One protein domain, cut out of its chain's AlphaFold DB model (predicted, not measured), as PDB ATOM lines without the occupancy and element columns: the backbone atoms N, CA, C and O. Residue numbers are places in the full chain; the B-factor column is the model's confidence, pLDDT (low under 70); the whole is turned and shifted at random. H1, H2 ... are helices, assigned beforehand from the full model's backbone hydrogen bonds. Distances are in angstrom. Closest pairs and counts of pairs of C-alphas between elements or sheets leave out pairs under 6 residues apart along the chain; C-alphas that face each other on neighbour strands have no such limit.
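What this domain is: This is residues 140 to 180 of the 648 residues of the protein "Hypothetical protein" of Noctiluca scintillans (UniProt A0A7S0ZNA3). Three helices make a small triangle: H1 and H2 run opposite ways, and the shorter H3 folds back on H2 in a helical hairpin. The printed part has 41 residues with three named helices, H1, H2, H3 along the chain, and no named strand; its class is all helix. It is compact, with a radius of gyration of the C-alphas of 9.3 A, and spans 23 by 20 by 14 A.

Where its parts are: H1, residues 140 to 151, begins at C-alpha 140 (-47.955, 0.246, -26.359) and is 16.3 A long. H2, residues 155 to 167, is 18.1 A long. H3, residues 170 to 177, ends at C-alpha 177 (-45.769, -3.742, -16.148).

How they stand to each other: H1 and H2 are close but not clearly touching, at a shallow tilt of 27 degrees; their closest C-alphas, of Ile 149 and Leu 158, are 6.6 A apart. H2, with residues 161 to 165 alone, touches H3 at a shallow tilt of 26 degrees, opposite ways; the closest C-alphas, of Ala 164 and Leu 173, are 6.4 A apart. H1, with residues 144 to 148 alone, only just touches H3, with 3 pairs of C-alphas within 8 A, the closest Lys 144 and Leu 177. Every O i to N i+4 pair is within hydrogen-bond range in H1 and H3, and 8 of 9 in H2.

The domain as a whole: The farthest C-alphas, of Leu 155 and Asn 180, are 25.1 A apart. The printed part has no cut, and both links are tight. The model's pLDDT is under 70 at residues 150, 153, 155 to 156 and 158.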
ATOM      1  N   THR A 140     -47.044   0.676 -27.438       73.38
ATOM      2  CA  THR A 140     -47.955   0.246 -26.359       73.38
ATOM      3  C   THR A 140     -47.199  -0.102 -25.076       73.38
ATOM      4  O   THR A 140     -47.627   0.314 -23.996       73.38
ATOM      5  N   GLY A 141     -46.028  -0.741 -25.174       77.56
ATOM      6  CA  GLY A 141     -45.135  -0.977 -24.035       77.56
ATOM      7  C   GLY A 141     -44.683   0.324 -23.370       77.56
ATOM      8  O   GLY A 141     -44.773   0.466 -22.149       77.56
ATOM      9  N   LEU A 142     -44.313   1.332 -24.164       77.81
ATOM     10  CA  LEU A 142     -43.984   2.675 -23.671       77.81
ATOM     11  C   LEU A 142     -45.180   3.375 -23.000       77.81
ATOM     12  O   LEU A 142     -45.006   4.062 -21.991       77.81
ATOM     13  N   GLN A 143     -46.408   3.168 -23.492       73.06
ATOM     14  CA  GLN A 143     -47.617   3.652 -22.813       73.06
ATOM     15  C   GLN A 143     -47.869   2.924 -21.482       73.06
ATOM     16  O   GLN A 143     -48.284   3.569 -20.517       73.06
ATOM     17  N   LYS A 144     -47.574   1.619 -21.383       79.06
ATOM     18  CA  LYS A 144     -47.631   0.868 -20.116       79.06
ATOM     19  C   LYS A 144     -46.598   1.373 -19.102       79.06
ATOM     20  O   LYS A 144     -46.980   1.618 -17.960       79.06
ATOM     21  N   VAL A 145     -45.349   1.625 -19.516       76.62
ATOM     22  CA  VAL A 145     -44.319   2.280 -18.675       76.62
ATOM     23  C   VAL A 145     -44.827   3.622 -18.151       76.62
ATOM     24  O   VAL A 145     -44.835   3.855 -16.943       76.62
ATOM     25  N   ARG A 146     -45.293   4.502 -19.047       74.88
ATOM     26  CA  ARG A 146     -45.749   5.851 -18.684       74.88
ATOM     27  C   ARG A 146     -46.917   5.808 -17.700       74.88
ATOM     28  O   ARG A 146     -46.891   6.504 -16.690       74.88
ATOM     29  N   ARG A 147     -47.897   4.936 -17.951       74.38
ATOM     30  CA  ARG A 147     -49.036   4.721 -17.054       74.38
ATOM     31  C   ARG A 147     -48.596   4.188 -15.691       74.38
ATOM     32  O   ARG A 147     -49.121   4.649 -14.687       74.38
ATOM     33  N   ALA A 148     -47.643   3.256 -15.637       74.94
ATOM     34  CA  ALA A 148     -47.127   2.737 -14.374       74.94
ATOM     35  C   ALA A 148     -46.462   3.842 -13.538       74.94
ATOM     36  O   ALA A 148     -46.776   3.959 -12.358       74.94
ATOM     37  N   ILE A 149     -45.649   4.706 -14.164       75.19
ATOM     38  CA  ILE A 149     -45.060   5.899 -13.528       75.19
ATOM     39  C   ILE A 149     -46.160   6.844 -13.011       75.19
ATOM     40  O   ILE A 149     -46.096   7.290 -11.869       75.19
ATOM     41  N   GLU A 150     -47.196   7.107 -13.814       65.81
ATOM     42  CA  GLU A 150     -48.345   7.950 -13.439       65.81
ATOM     43  C   GLU A 150     -49.209   7.352 -12.308       65.81
ATOM     44  O   GLU A 150     -49.915   8.094 -11.626       65.81
ATOM     45  N   THR A 151     -49.164   6.030 -12.086       72.88
ATOM     46  CA  THR A 151     -49.933   5.330 -11.034       72.88
ATOM     47  C   THR A 151     -49.109   4.834  -9.840       72.88
ATOM     48  O   THR A 151     -49.687   4.252  -8.923       72.88
ATOM     49  N   ALA A 152     -47.786   5.028  -9.834       77.75
ATOM     50  CA  ALA A 152     -46.909   4.498  -8.792       77.75
ATOM     51  C   ALA A 152     -47.251   5.073  -7.407       77.75
ATOM     52  O   ALA A 152     -47.447   6.278  -7.241       77.75
ATOM     53  N   SER A 153     -47.313   4.202  -6.397       65.00
ATOM     54  CA  SER A 153     -47.758   4.556  -5.043       65.00
ATOM     55  C   SER A 153     -46.602   4.858  -4.085       65.00
ATOM     56  O   SER A 153     -46.796   5.474  -3.034       65.00
ATOM     57  N   SER A 154     -45.389   4.442  -4.454       76.62
ATOM     58  CA  SER A 154     -44.173   4.549  -3.657       76.62
ATOM     59  C   SER A 154     -42.942   4.866  -4.513       76.62
ATOM     60  O   SER A 154     -42.852   4.509  -5.689       76.62
ATOM     61  N   LEU A 155     -41.945   5.505  -3.896       63.03
ATOM     62  CA  LEU A 155     -40.648   5.762  -4.534       63.03
ATOM     63  C   LEU A 155     -39.871   4.460  -4.812       63.03
ATOM     64  O   LEU A 155     -39.120   4.402  -5.779       63.03
ATOM     65  N   ASP A 156     -40.108   3.405  -4.026       69.69
ATOM     66  CA  ASP A 156     -39.483   2.086  -4.201       69.69
ATOM     67  C   ASP A 156     -40.021   1.316  -5.422       69.69
ATOM     68  O   ASP A 156     -39.377   0.375  -5.883       69.69
ATOM     69  N   GLU A 157     -41.209   1.655  -5.933       70.62
ATOM     70  CA  GLU A 157     -41.726   1.143  -7.213       70.62
ATOM     71  C   GLU A 157     -41.052   1.869  -8.384       70.62
ATOM     72  O   GLU A 157     -40.536   1.224  -9.298       70.62
ATOM     73  N   LEU A 158     -40.970   3.203  -8.313       66.31
ATOM     74  CA  LEU A 158     -40.315   4.030  -9.331       66.31
ATOM     75  C   LEU A 158     -38.818   3.717  -9.461       66.31
ATOM     76  O   LEU A 158     -38.331   3.575 -10.577       66.31
ATOM     77  N   ALA A 159     -38.101   3.541  -8.347       72.50
ATOM     78  CA  ALA A 159     -36.671   3.230  -8.359       72.50
ATOM     79  C   ALA A 159     -36.352   1.877  -9.025       72.50
ATOM     80  O   ALA A 159     -35.358   1.763  -9.734       72.50
ATOM     81  N   LYS A 160     -37.208   0.857  -8.847       77.38
ATOM     82  CA  LYS A 160     -37.058  -0.445  -9.530       77.38
ATOM     83  C   LYS A 160     -37.336  -0.336 -11.025       77.38
ATOM     84  O   LYS A 160     -36.678  -1.005 -11.814       77.38
ATOM     85  N   LEU A 161     -38.325   0.474 -11.404       76.56
ATOM     86  CA  LEU A 161     -38.678   0.690 -12.803       76.56
ATOM     87  C   LEU A 161     -37.576   1.464 -13.541       76.56
ATOM     88  O   LEU A 161     -37.221   1.088 -14.653       76.56
ATOM     89  N   ASP A 162     -36.995   2.483 -12.905       77.44
ATOM     90  CA  ASP A 162     -35.854   3.242 -13.429       77.44
ATOM     91  C   ASP A 162     -34.609   2.352 -13.601       77.44
ATOM     92  O   ASP A 162     -34.051   2.284 -14.695       77.44
ATOM     93  N   ASP A 163     -34.242   1.564 -12.581       79.56
ATOM     94  CA  ASP A 163     -33.116   0.617 -12.647       79.56
ATOM     95  C   ASP A 163     -33.318  -0.447 -13.748       79.56
ATOM     96  O   ASP A 163     -32.402  -0.741 -14.519       79.56
ATOM     97  N   ALA A 164     -34.539  -0.966 -13.923       78.81
ATOM     98  CA  ALA A 164     -34.864  -1.911 -14.996       78.81
ATOM     99  C   ALA A 164     -34.805  -1.282 -16.404       78.81
ATOM    100  O   ALA A 164     -34.327  -1.913 -17.352       78.81
ATOM    101  N   LEU A 165     -35.244  -0.027 -16.554       80.06
ATOM    102  CA  LEU A 165     -35.127   0.724 -17.809       80.06
ATOM    103  C   LEU A 165     -33.663   1.076 -18.123       80.06
ATOM    104  O   LEU A 165     -33.253   0.979 -19.283       80.06
ATOM    105  N   ALA A 166     -32.870   1.437 -17.113       79.31
ATOM    106  CA  ALA A 166     -31.459   1.790 -17.238       79.31
ATOM    107  C   ALA A 166     -30.557   0.576 -17.532       79.31
ATOM    108  O   ALA A 166     -29.625   0.686 -18.329       79.31
ATOM    109  N   THR A 167     -30.843  -0.585 -16.935       79.50
ATOM    110  CA  THR A 167     -30.099  -1.840 -17.161       79.50
ATOM    111  C   THR A 167     -30.566  -2.612 -18.398       79.50
ATOM    112  O   THR A 167     -29.778  -3.347 -18.994       79.50
ATOM    113  N   GLY A 168     -31.823  -2.439 -18.820       77.38
ATOM    114  CA  GLY A 168     -32.401  -3.155 -19.959       77.38
ATOM    115  C   GLY A 168     -32.937  -4.554 -19.635       77.38
ATOM    116  O   GLY A 168     -33.009  -5.391 -20.546       77.38
ATOM    117  N   ASP A 169     -33.305  -4.800 -18.371       78.69
ATOM    118  CA  ASP A 169     -33.897  -6.049 -17.865       78.69
ATOM    119  C   ASP A 169     -35.352  -6.213 -18.348       78.69
ATOM    120  O   ASP A 169     -36.330  -5.891 -17.669       78.69
ATOM    121  N   THR A 170     -35.489  -6.707 -19.580       76.69
ATOM    122  CA  THR A 170     -36.785  -6.974 -20.218       76.69
ATOM    123  C   THR A 170     -37.657  -7.962 -19.420       76.69
ATOM    124  O   THR A 170     -38.844  -7.672 -19.275       76.69
ATOM    125  N   PRO A 171     -37.136  -9.071 -18.845       79.69
ATOM    126  CA  PRO A 171     -37.915  -9.940 -17.953       79.69
ATOM    127  C   PRO A 171     -38.497  -9.245 -16.711       79.69
ATOM    128  O   PRO A 171     -39.622  -9.551 -16.309       79.69
ATOM    129  N   LEU A 172     -37.771  -8.304 -16.095       78.31
ATOM    130  CA  LEU A 172     -38.295  -7.542 -14.959       78.31
ATOM    131  C   LEU A 172     -39.372  -6.548 -15.419       78.31
ATOM    132  O   LEU A 172     -40.454  -6.519 -14.833       78.31
ATOM    133  N   LEU A 173     -39.134  -5.823 -16.519       76.00
ATOM    134  CA  LEU A 173     -40.127  -4.925 -17.130       76.00
ATOM    135  C   LEU A 173     -41.422  -5.664 -17.511       76.00
ATOM    136  O   LEU A 173     -42.511  -5.179 -17.204       76.00
ATOM    137  N   GLN A 174     -41.323  -6.862 -18.100       82.69
ATOM    138  CA  GLN A 174     -42.471  -7.727 -18.402       82.69
ATOM    139  C   GLN A 174     -43.323  -8.011 -17.160       82.69
ATOM    140  O   GLN A 174     -44.550  -7.895 -17.219       82.69
ATOM    141  N   ARG A 175     -42.678  -8.368 -16.040       82.75
ATOM    142  CA  ARG A 175     -43.356  -8.763 -14.799       82.75
ATOM    143  C   ARG A 175     -44.043  -7.591 -14.103       82.75
ATOM    144  O   ARG A 175     -45.206  -7.721 -13.735       82.75
ATOM    145  N   GLU A 176     -43.348  -6.469 -13.915       77.94
ATOM    146  CA  GLU A 176     -43.891  -5.334 -13.150       77.94
ATOM    147  C   GLU A 176     -44.952  -4.544 -13.943       77.94
ATOM    148  O   GLU A 176     -45.877  -3.992 -13.352       77.94
ATOM    149  N   LEU A 177     -44.863  -4.514 -15.281       78.62
ATOM    150  CA  LEU A 177     -45.769  -3.742 -16.148       78.62
ATOM    151  C   LEU A 177     -46.860  -4.586 -16.830       78.62
ATOM    152  O   LEU A 177     -47.718  -4.030 -17.518       78.62
ATOM    153  N   SER A 178     -46.832  -5.916 -16.670       81.19
ATOM    154  CA  SER A 178     -47.685  -6.864 -17.410       81.19
ATOM    155  C   SER A 178     -47.622  -6.638 -18.931       81.19
ATOM    156  O   SER A 178     -48.629  -6.333 -19.582       81.19
ATOM    157  N   LEU A 179     -46.413  -6.733 -19.491       78.75
ATOM    158  CA  LEU A 179     -46.175  -6.620 -20.935       78.75
ATOM    159  C   LEU A 179     -46.518  -7.938 -21.644       78.75
ATOM    160  O   LEU A 179     -46.120  -9.013 -21.195       78.75
ATOM    161  N   ASN A 180     -47.228  -7.841 -22.765       80.81
ATOM    162  CA  ASN A 180     -47.451  -8.933 -23.708       80.81
ATOM    163  C   ASN A 180     -46.310  -8.959 -24.742       80.81
ATOM    164  O   ASN A 180     -45.511  -8.029 -24.803       80.81
TER     165      ASN A 180